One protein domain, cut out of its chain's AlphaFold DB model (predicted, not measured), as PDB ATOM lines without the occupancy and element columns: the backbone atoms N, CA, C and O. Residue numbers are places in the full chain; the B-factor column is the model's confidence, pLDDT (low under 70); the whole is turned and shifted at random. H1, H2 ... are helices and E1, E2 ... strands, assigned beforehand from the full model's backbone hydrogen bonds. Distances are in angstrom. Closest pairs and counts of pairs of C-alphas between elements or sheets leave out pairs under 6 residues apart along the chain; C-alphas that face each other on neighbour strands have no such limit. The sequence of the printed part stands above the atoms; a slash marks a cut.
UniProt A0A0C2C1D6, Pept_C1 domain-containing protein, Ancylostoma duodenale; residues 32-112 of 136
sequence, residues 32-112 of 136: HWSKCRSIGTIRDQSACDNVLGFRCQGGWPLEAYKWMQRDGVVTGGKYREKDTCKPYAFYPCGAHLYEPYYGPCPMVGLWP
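This is residues 32 to 112 of the 136 residues of the protein "Pept_C1 domain-containing protein" of Ancylostoma duodenale (UniProt A0A0C2C1D6). This loose fold has little regular structure: H2, the longest helix, and the short strand E1 are set among long loops, and residues 32 to 37 stick out. Short pairings tie two loop stretches to E1. The printed part has 81 residues, 18 of them in named elements, in the order H1, H2, E1, class mixed. It is loose, with a radius of gyration of the C-alphas of 15.0 A and spans of 41 by 35 by 24 A.

H2, residues 61 to 70, is 14.4 A long, from C-alpha 61 at (34.346, 36.268, 30.452). E1 is residues 74 to 77, ending at C-alpha 77 (38.434, 43.618, 48.006). H1 is residues 37 to 40.

H2 is apart from H1 and from E1. H1 and E1 are apart. E1 pairs with no named strand, but residues 43 to 44 pair antiparallel with its residues 74 to 75, and residues 86 to 87 parallel with 76 to 77. In H2 every O i to N i+4 pair is within hydrogen-bond range; H1 is too short for one.

The C-alphas of Arg 70 and Tyr 98, the two farthest apart, are 43.2 A apart. The printed part has no cut. The link H1 to H2 is long. Residues 45 to 47 and 49 to 53 have pLDDT under 70.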
ATOM      1  N   HIS A  32      57.059  37.556  40.835       92.94
ATOM      2  CA  HIS A  32      57.882  38.115  39.770       92.94
ATOM      3  C   HIS A  32      57.721  39.639  39.637       92.94
ATOM      4  O   HIS A  32      58.701  40.363  39.477       92.94
ATOM      5  N   TRP A  33      56.497  40.155  39.794       92.81
ATOM      6  CA  TRP A  33      56.209  41.593  39.770       92.81
ATOM      7  C   TRP A  33      55.670  42.087  41.114       92.81
ATOM      8  O   TRP A  33      54.623  42.729  41.196       92.81
ATOM      9  N   SER A  34      56.420  41.831  42.183       90.69
ATOM     10  CA  SER A  34      56.043  42.167  43.566       90.69
ATOM     11  C   SER A  34      55.735  43.652  43.813       90.69
ATOM     12  O   SER A  34      54.912  43.985  44.665       90.69
ATOM     13  N   LYS A  35      56.332  44.566  43.037       92.12
ATOM     14  CA  LYS A  35      56.043  46.013  43.107       92.12
ATOM     15  C   LYS A  35      54.676  46.387  42.509       92.12
ATOM     16  O   LYS A  35      54.161  47.473  42.774       92.12
ATOM     17  N   CYS A  36      54.060  45.503  41.724       87.62
ATOM     18  CA  CYS A  36      52.771  45.724  41.076       87.62
ATOM     19  C   CYS A  36      51.619  45.240  41.967       87.62
ATOM     20  O   CYS A  36      51.036  44.179  41.745       87.62
ATOM     21  N   ARG A  37      51.220  46.066  42.946       81.50
ATOM     22  CA  ARG A  37      50.115  45.758  43.882       81.50
ATOM     23  C   ARG A  37      48.808  45.351  43.183       81.50
ATOM     24  O   ARG A  37      48.036  44.561  43.725       81.50
ATOM     25  N   SER A  38      48.566  45.849  41.969       79.75
ATOM     26  CA  SER A  38      47.387  45.510  41.166       79.75
ATOM     27  C   SER A  38      47.244  44.015  40.877       79.75
ATOM     28  O   SER A  38      46.117  43.551  40.769       79.75
ATOM     29  N   ILE A  39      48.346  43.262  40.789       81.94
ATOM     30  CA  ILE A  39      48.331  41.822  40.472       81.94
ATOM     31  C   ILE A  39      47.688  41.014  41.606       81.94
ATOM     32  O   ILE A  39      47.016  40.019  41.360       81.94
ATOM     33  N   GLY A  40      47.844  41.465  42.852       77.31
ATOM     34  CA  GLY A  40      47.191  40.860  44.015       77.31
ATOM     35  C   GLY A  40      45.818  41.452  44.349       77.31
ATOM     36  O   GLY A  40      45.206  41.031  45.327       77.31
ATOM     37  N   THR A  41      45.342  42.453  43.600       75.12
ATOM     38  CA  THR A  41      44.106  43.177  43.931       75.12
ATOM     39  C   THR A  41      42.899  42.533  43.255       75.12
ATOM     40  O   THR A  41      42.816  42.495  42.030       75.12
ATOM     41  N   ILE A  42      41.922  42.096  44.048       74.06
ATOM     42  CA  ILE A  42      40.651  41.559  43.544       74.06
ATOM     43  C   ILE A  42      39.686  42.713  43.270       74.06
ATOM     44  O   ILE A  42      39.528  43.598  44.103       74.06
ATOM     45  N   ARG A  43      39.035  42.730  42.106       75.81
ATOM     46  CA  ARG A  43      38.080  43.784  41.720       75.81
ATOM     47  C   ARG A  43      36.653  43.252  41.699       75.81
ATOM     48  O   ARG A  43      36.445  42.060  41.501       75.81
ATOM     49  N   ASP A  44      35.679  44.144  41.877       70.06
ATOM     50  CA  ASP A  44      34.259  43.782  41.904       70.06
ATOM     51  C   ASP A  44      33.504  44.370  40.697       70.06
ATOM     52  O   ASP A  44      33.413  45.587  40.513       70.06
ATOM     53  N   GLN A  45      32.946  43.471  39.885       66.25
ATOM     54  CA  GLN A  45      32.100  43.765  38.722       66.25
ATOM     55  C   GLN A  45      30.634  43.320  38.909       66.25
ATOM     56  O   GLN A  45      29.809  43.505  38.018       66.25
ATOM     57  N   SER A  46      30.293  42.726  40.055       62.50
ATOM     58  CA  SER A  46      29.198  41.754  40.220       62.50
ATOM     59  C   SER A  46      27.774  42.285  40.027       62.50
ATOM     60  O   SER A  46      26.850  41.496  39.836       62.50
ATOM     61  N   ALA A  47      27.564  43.601  40.069       65.69
ATOM     62  CA  ALA A  47      26.213  44.138  40.217       65.69
ATOM     63  C   ALA A  47      25.734  45.041  39.074       65.69
ATOM     64  O   ALA A  47      24.525  45.136  38.871       65.69
ATOM     65  N   CYS A  48      26.626  45.720  38.351       71.50
ATOM     66  CA  CYS A  48      26.249  46.888  37.542       71.50
ATOM     67  C   CYS A  48      26.290  46.705  36.031       71.50
ATOM     68  O   CYS A  48      25.906  47.636  35.325       71.50
ATOM     69  N   ASP A  49      26.702  45.537  35.557       69.75
ATOM     70  CA  ASP A  49      26.606  45.209  34.146       69.75
ATOM     71  C   ASP A  49      25.392  44.307  33.897       69.75
ATOM     72  O   ASP A  49      25.202  43.276  34.547       69.75
ATOM     73  N   ASN A  50      24.547  44.738  32.968       61.38
ATOM     74  CA  ASN A  50      23.359  44.012  32.537       61.38
ATOM     75  C   ASN A  50      23.666  43.031  31.391       61.38
ATOM     76  O   ASN A  50      22.791  42.259  31.018       61.38
ATOM     77  N   VAL A  51      24.884  43.067  30.838       60.22
ATOM     78  CA  VAL A  51      25.312  42.343  29.630       60.22
ATOM     79  C   VAL A  51      26.219  41.142  29.954       60.22
ATOM     80  O   VAL A  51      26.366  40.250  29.124       60.22
ATOM     81  N   LEU A  52      26.752  41.021  31.180       60.97
ATOM     82  CA  LEU A  52      27.644  39.907  31.585       60.97
ATOM     83  C   LEU A  52      26.967  38.541  31.711       60.97
ATOM     84  O   LEU A  52      27.635  37.593  32.114       60.97
ATOM     85  N   GLY A  53      25.681  38.404  31.382       65.00
ATOM     86  CA  GLY A  53      24.905  37.170  31.526       65.00
ATOM     87  C   GLY A  53      23.976  37.192  32.742       65.00
ATOM     88  O   GLY A  53      23.356  38.212  33.040       65.00
ATOM     89  N   PHE A  54      23.887  36.070  33.461       72.62
ATOM     90  CA  PHE A  54      22.973  35.857  34.593       72.62
ATOM     91  C   PHE A  54      23.627  36.108  35.966       72.62
ATOM     92  O   PHE A  54      23.145  35.642  37.002       72.62
ATOM     93  N   ARG A  55      24.719  36.885  35.997       82.56
ATOM     94  CA  ARG A  55      25.391  37.353  37.221       82.56
ATOM     95  C   ARG A  55      25.839  36.177  38.108       82.56
ATOM     96  O   ARG A  55      26.696  35.406  37.691       82.56
ATOM     97  N   CYS A  56      25.283  36.007  39.312       84.69
ATOM     98  CA  CYS A  56      25.622  34.877  40.188       84.69
ATOM     99  C   CYS A  56      25.213  33.506  39.624       84.69
ATOM    100  O   CYS A  56      25.689  32.497  40.128       84.69
ATOM    101  N   GLN A  57      24.376  33.456  38.582       84.12
ATOM    102  CA  GLN A  57      24.000  32.221  37.879       84.12
ATOM    103  C   GLN A  57      24.926  31.902  36.691       84.12
ATOM    104  O   GLN A  57      24.666  30.966  35.943       84.12
ATOM    105  N   GLY A  58      26.003  32.672  36.511       80.81
ATOM    106  CA  GLY A  58      26.976  32.492  35.437       80.81
ATOM    107  C   GLY A  58      27.032  33.682  34.484       80.81
ATOM    108  O   GLY A  58      26.121  34.513  34.427       80.81
ATOM    109  N   GLY A  59      28.125  33.772  33.730       82.75
ATOM    110  CA  GLY A  59      28.375  34.900  32.843       82.75
ATOM    111  C   GLY A  59      29.477  34.670  31.816       82.75
ATOM    112  O   GLY A  59      30.132  33.630  31.816       82.75
ATOM    113  N   TRP A  60      29.673  35.660  30.944       84.12
ATOM    114  CA  TRP A  60      30.586  35.585  29.798       84.12
ATOM    115  C   TRP A  60      31.906  36.323  30.079       84.12
ATOM    116  O   TRP A  60      31.897  37.554  30.187       84.12
ATOM    117  N   PRO A  61      33.062  35.629  30.144       84.44
ATOM    118  CA  PRO A  61      34.346  36.268  30.452       84.44
ATOM    119  C   PRO A  61      34.750  37.369  29.463       84.44
ATOM    120  O   PRO A  61      35.295  38.397  29.862       84.44
ATOM    121  N   LEU A  62      34.449  37.189  28.173       84.25
ATOM    122  CA  LEU A  62      34.781  38.178  27.145       84.25
ATOM    123  C   LEU A  62      34.000  39.487  27.331       84.25
ATOM    124  O   LEU A  62      34.565  40.569  27.174       84.25
ATOM    125  N   GLU A  63      32.723  39.400  27.703       84.19
ATOM    126  CA  GLU A  63      31.907  40.584  27.985       84.19
ATOM    127  C   GLU A  63      32.396  41.301  29.246       84.19
ATOM    128  O   GLU A  63      32.434  42.527  29.270       84.19
ATOM    129  N   ALA A  64      32.900  40.564  30.244       83.56
ATOM    130  CA  ALA A  64      33.511  41.167  31.434       83.56
ATOM    131  C   ALA A  64      34.734  42.008  31.075       83.56
ATOM    132  O   ALA A  64      34.900  43.126  31.570       83.56
ATOM    133  N   TYR A  65      35.563  41.500  30.163       84.50
ATOM    134  CA  TYR A  65      36.719  42.236  29.676       84.50
ATOM    135  C   TYR A  65      36.315  43.483  28.872       84.50
ATOM    136  O   TYR A  65      36.871  44.561  29.088       84.50
ATOM    137  N   LYS A  66      35.308  43.375  27.994       86.00
ATOM    138  CA  LYS A  66      34.766  44.524  27.244       86.00
ATOM    139  C   LYS A  66      34.152  45.580  28.166       86.00
ATOM    140  O   LYS A  66      34.391  46.767  27.970       86.00
ATOM    141  N   TRP A  67      33.411  45.169  29.194       85.69
ATOM    142  CA  TRP A  67      32.872  46.072  30.212       85.69
ATOM    143  C   TRP A  67      33.983  46.797  30.961       85.69
ATOM    144  O   TRP A  67      33.934  48.014  31.134       85.69
ATOM    145  N   MET A  68      35.022  46.068  31.374       87.12
ATOM    146  CA  MET A  68      36.177  46.671  32.028       87.12
ATOM    147  C   MET A  68      36.833  47.740  31.141       87.12
ATOM    148  O   MET A  68      37.261  48.763  31.669       87.12
ATOM    149  N   GLN A  69      36.892  47.545  29.822       88.31
ATOM    150  CA  GLN A  69      37.393  48.560  28.884       88.31
ATOM    151  C   GLN A  69      36.438  49.751  28.714       88.31
ATOM    152  O   GLN A  69      36.884  50.893  28.734       88.31
ATOM    153  N   ARG A  70      35.132  49.502  28.553       88.44
ATOM    154  CA  ARG A  70      34.131  50.534  28.224       88.44
ATOM    155  C   ARG A  70      33.686  51.355  29.436       88.44
ATOM    156  O   ARG A  70      33.642  52.578  29.372       88.44
ATOM    157  N   ASP A  71      33.328  50.684  30.525       87.88
ATOM    158  CA  ASP A  71      32.705  51.282  31.715       87.88
ATOM    159  C   ASP A  71      33.657  51.368  32.909       87.88
ATOM    160  O   ASP A  71      33.389  52.098  33.870       87.88
ATOM    161  N   GLY A  72      34.727  50.573  32.894       89.25
ATOM    162  CA  GLY A  72      35.656  50.448  34.006       89.25
ATOM    163  C   GLY A  72      35.070  49.720  35.219       89.25
ATOM    164  O   GLY A  72      33.858  49.554  35.407       89.25
ATOM    165  N   VAL A  73      35.963  49.319  36.113       91.00
ATOM    166  CA  VAL A  73      35.636  48.675  37.390       91.00
ATOM    167  C   VAL A  73      36.214  49.494  38.533       91.00
ATOM    168  O   VAL A  73      37.289  50.071  38.397       91.00
ATOM    169  N   VAL A  74      35.498  49.573  39.648       91.81
ATOM    170  CA  VAL A  74      36.019  50.254  40.841       91.81
ATOM    171  C   VAL A  74      36.961  49.337  41.614       91.81
ATOM    172  O   VAL A  74      36.996  48.125  41.368       91.81
ATOM    173  N   THR A  75      37.719  49.886  42.559       91.81
ATOM    174  CA  THR A  75      38.466  49.053  43.504       91.81
ATOM    175  C   THR A  75      37.510  48.155  44.284       91.81
ATOM    176  O   THR A  75      36.430  48.569  44.726       91.81
ATOM    177  N   GLY A  76      37.922  46.904  44.439       89.62
ATOM    178  CA  GLY A  76      37.236  45.917  45.251       89.62
ATOM    179  C   GLY A  76      38.210  45.235  46.192       89.62
ATOM    180  O   GLY A  76      39.400  45.550  46.210       89.62
ATOM    181  N   GLY A  77      37.677  44.326  46.992       89.00
ATOM    182  CA  GLY A  77      38.434  43.618  48.006       89.00
ATOM    183  C   GLY A  77      37.625  42.486  48.610       89.00
ATOM    184  O   GLY A  77      36.534  42.153  48.140       89.00
ATOM    185  N   LYS A  78      38.156  41.898  49.676       88.81
ATOM    186  CA  LYS A  78      37.474  40.851  50.439       88.81
ATOM    187  C   LYS A  78      36.209  41.397  51.100       88.81
ATOM    188  O   LYS A  78      36.023  42.606  51.254       88.81
ATOM    189  N   TYR A  79      35.343  40.488  51.540       89.38
ATOM    190  CA  TYR A  79      34.175  40.839  52.342       89.38
ATOM    191  C   TYR A  79      34.564  41.746  53.524       89.38
ATOM    192  O   TYR A  79      35.474  41.423  54.284       89.38
ATOM    193  N   ARG A  80      33.873  42.888  53.667       89.94
ATOM    194  CA  ARG A  80      34.109  43.937  54.690       89.94
ATOM    195  C   ARG A  80      35.469  44.652  54.646       89.94
ATOM    196  O   ARG A  80      35.795  45.379  55.588       89.94
ATOM    197  N   GLU A  81      36.247  44.512  53.580       91.12
ATOM    198  CA  GLU A  81      37.476  45.292  53.406       91.12
ATOM    199  C   GLU A  81      37.156  46.790  53.274       91.12
ATOM    200  O   GLU A  81      36.300  47.164  52.478       91.12
ATOM    201  N   LYS A  82      37.814  47.654  54.060       91.00
ATOM    202  CA  LYS A  82      37.454  49.083  54.198       91.00
ATOM    203  C   LYS A  82      38.100  50.000  53.158       91.00
ATOM    204  O   LYS A  82      37.490  50.987  52.754       91.00
ATOM    205  N   ASP A  83      39.300  49.667  52.697       90.88
ATOM    206  CA  ASP A  83      40.113  50.552  51.849       90.88
ATOM    207  C   ASP A  83      39.835  50.361  50.350       90.88
ATOM    208  O   ASP A  83      40.713  50.509  49.502       90.88
ATOM    209  N   THR A  84      38.591  50.023  50.011       92.19
ATOM    210  CA  THR A  84      38.140  49.741  48.641       92.19
ATOM    211  C   THR A  84      36.773  50.377  48.397       92.19
ATOM    212  O   THR A  84      36.016  50.618  49.337       92.19
ATOM    213  N   CYS A  85      36.410  50.674  47.152       93.50
ATOM    214  CA  CYS A  85      35.100  51.254  46.861       93.50
ATOM    215  C   CYS A  85      33.973  50.237  47.092       93.50
ATOM    216  O   CYS A  85      32.946  50.568  47.700       93.50
ATOM    217  N   LYS A  86      34.157  49.002  46.607       92.06
ATOM    218  CA  LYS A  86      33.169  47.918  46.672       92.06
ATOM    219  C   LYS A  86      33.808  46.598  47.119       92.06
ATOM    220  O   LYS A  86      34.240  45.825  46.267       92.06
ATOM    221  N   PRO A  87      33.858  46.315  48.431       91.69
ATOM    222  CA  PRO A  87      34.243  44.992  48.906       91.69
ATOM    223  C   PRO A  87      33.232  43.943  48.435       91.69
ATOM    224  O   PRO A  87      32.044  44.250  48.287       91.69
ATOM    225  N   TYR A  88      33.702  42.706  48.253       89.69
ATOM    226  CA  TYR A  88      32.868  41.593  47.811       89.69
ATOM    227  C   TYR A  88      31.637  41.437  48.711       89.69
ATOM    228  O   TYR A  88      31.732  41.534  49.937       89.69
ATOM    229  N   ALA A  89      30.472  41.222  48.101       89.19
ATOM    230  CA  ALA A  89      29.192  41.308  48.802       89.19
ATOM    231  C   ALA A  89      28.914  40.125  49.742       89.19
ATOM    232  O   ALA A  89      28.202  40.285  50.736       89.19
ATOM    233  N   PHE A  90      29.457  38.949  49.434       89.25
ATOM    234  CA  PHE A  90      29.171  37.721  50.171       89.25
ATOM    235  C   PHE A  90      30.241  37.460  51.219       89.25
ATOM    236  O   PHE A  90      31.433  37.618  50.953       89.25
ATOM    237  N   TYR A  91      29.809  37.047  52.407       90.56
ATOM    238  CA  TYR A  91      30.743  36.578  53.418       90.56
ATOM    239  C   TYR A  91      31.335  35.228  52.988       90.56
ATOM    240  O   TYR A  91      30.676  34.458  52.283       90.56
ATOM    241  N   PRO A  92      32.579  34.934  53.384       90.50
ATOM    242  CA  PRO A  92      33.193  33.653  53.085       90.50
ATOM    243  C   PRO A  92      32.485  32.547  53.861       90.50
ATOM    244  O   PRO A  92      32.204  32.687  55.049       90.50
ATOM    245  N   CYS A  93      32.193  31.446  53.185       89.94
ATOM    246  CA  CYS A  93      31.466  30.328  53.759       89.94
ATOM    247  C   CYS A  93      32.151  29.010  53.395       89.94
ATOM    248  O   CYS A  93      32.853  28.944  52.386       89.94
ATOM    249  N   GLY A  94      31.953  27.976  54.209       87.44
ATOM    250  CA  GLY A  94      32.514  26.649  53.962       87.44
ATOM    251  C   GLY A  94      32.822  25.892  55.248       87.44
ATOM    252  O   GLY A  94      32.853  26.470  56.332       87.44
ATOM    253  N   ALA A  95      33.061  24.588  55.120       85.44
ATOM    254  CA  ALA A  95      33.482  23.749  56.234       85.44
ATOM    255  C   ALA A  95      35.003  23.859  56.419       85.44
ATOM    256  O   ALA A  95      35.767  23.112  55.812       85.44
ATOM    257  N   HIS A  96      35.425  24.809  57.251       82.50
ATOM    258  CA  HIS A  96      36.824  25.028  57.600       82.50
ATOM    259  C   HIS A  96      37.064  24.673  59.067       82.50
ATOM    260  O   HIS A  96      36.397  25.192  59.966       82.50
ATOM    261  N   LEU A  97      38.013  23.774  59.322       85.62
ATOM    262  CA  LEU A  97      38.347  23.364  60.681       85.62
ATOM    263  C   LEU A  97      39.071  24.515  61.398       85.62
ATOM    264  O   LEU A  97      40.084  25.005  60.913       85.62
ATOM    265  N   TYR A  98      38.551  24.936  62.555       84.50
ATOM    266  CA  TYR A  98      39.114  26.003  63.400       84.50
ATOM    267  C   TYR A  98      39.150  27.417  62.787       84.50
ATOM    268  O   TYR A  98      39.793  28.303  63.351       84.50
ATOM    269  N   GLU A  99      38.419  27.677  61.698       84.06
ATOM    270  CA  GLU A  99      38.330  29.013  61.093       84.06
ATOM    271  C   GLU A  99      36.913  29.604  61.244       84.06
ATOM    272  O   GLU A  99      36.100  29.523  60.322       84.06
ATOM    273  N   PRO A 100      36.592  30.266  62.378       80.44
ATOM    274  CA  PRO A 100      35.248  30.800  62.645       80.44
ATOM    275  C   PRO A 100      34.856  31.965  61.721       80.44
ATOM    276  O   PRO A 100      33.723  32.438  61.751       80.44
ATOM    277  N   TYR A 101      35.796  32.453  60.909       85.69
ATOM    278  CA  TYR A 101      35.550  33.457  59.880       85.69
ATOM    279  C   TYR A 101      34.641  32.935  58.752       85.69
ATOM    280  O   TYR A 101      33.937  33.731  58.128       85.69
ATOM    281  N   TYR A 102      34.632  31.618  58.511       87.81
ATOM    282  CA  TYR A 102      33.808  30.986  57.486       87.81
ATOM    283  C   TYR A 102      32.454  30.579  58.069       87.81
ATOM    284  O   TYR A 102      32.357  29.714  58.936       87.81
ATOM    285  N   GLY A 103      31.393  31.230  57.594       87.75
ATOM    286  CA  GLY A 103      30.025  30.922  58.007       87.75
ATOM    287  C   GLY A 103      29.409  29.748  57.231       87.75
ATOM    288  O   GLY A 103      30.023  29.212  56.302       87.75
ATOM    289  N   PRO A 104      28.158  29.369  57.543       88.44
ATOM    290  CA  PRO A 104      27.416  28.406  56.736       88.44
ATOM    291  C   PRO A 104      27.178  28.961  55.326       88.44
ATOM    292  O   PRO A 104      26.875  30.143  55.162       88.44
ATOM    293  N   CYS A 105      27.313  28.123  54.300       89.38
ATOM    294  CA  CYS A 105      26.929  28.486  52.934       89.38
ATOM    295  C   CYS A 105      25.401  28.417  52.749       89.38
ATOM    296  O   CYS A 105      24.721  27.789  53.566       89.38
ATOM    297  N   PRO A 106      24.837  29.035  51.689       87.19
ATOM    298  CA  PRO A 106      23.427  28.870  51.349       87.19
ATOM    299  C   PRO A 106      23.071  27.390  51.262       87.19
ATOM    300  O   PRO A 106      23.726  26.635  50.546       87.19
ATOM    301  N   MET A 107      22.042  26.978  52.004       79.50
ATOM    302  CA  MET A 107      21.616  25.576  52.038       79.50
ATOM    303  C   MET A 107      20.934  25.140  50.740       79.50
ATOM    304  O   MET A 107      20.945  23.961  50.405       79.50
ATOM    305  N   VAL A 108      20.338  26.086  50.005       82.19
ATOM    306  CA  VAL A 108      19.648  25.829  48.741       82.19
ATOM    307  C   VAL A 108      19.979  26.939  47.753       82.19
ATOM    308  O   VAL A 108      19.778  28.119  48.040       82.19
ATOM    309  N   GLY A 109      20.442  26.546  46.567       82.19
ATOM    310  CA  GLY A 109      20.691  27.456  45.454       82.19
ATOM    311  C   GLY A 109      21.917  28.357  45.624       82.19
ATOM    312  O   GLY A 109      22.782  28.150  46.472       82.19
ATOM    313  N   LEU A 110      22.001  29.355  44.747       84.44
ATOM    314  CA  LEU A 110      23.085  30.333  44.691       84.44
ATOM    315  C   LEU A 110      22.715  31.585  45.489       84.44
ATOM    316  O   LEU A 110      21.537  31.920  45.632       84.44
ATOM    317  N   TRP A 111      23.724  32.330  45.949       86.25
ATOM    318  CA  TRP A 111      23.493  33.669  46.485       86.25
ATOM    319  C   TRP A 111      22.778  34.550  45.444       86.25
ATOM    320  O   TRP A 111      23.175  34.554  44.271       86.25
ATOM    321  N   PRO A 112      21.749  35.325  45.840       86.56
ATOM    322  CA  PRO A 112      21.105  36.256  44.930       86.56
ATOM    323  C   PRO A 112      22.104  37.327  44.499       86.56
ATOM    324  O   PRO A 112      22.952  37.770  45.279       86.56
TER     325      PRO A 112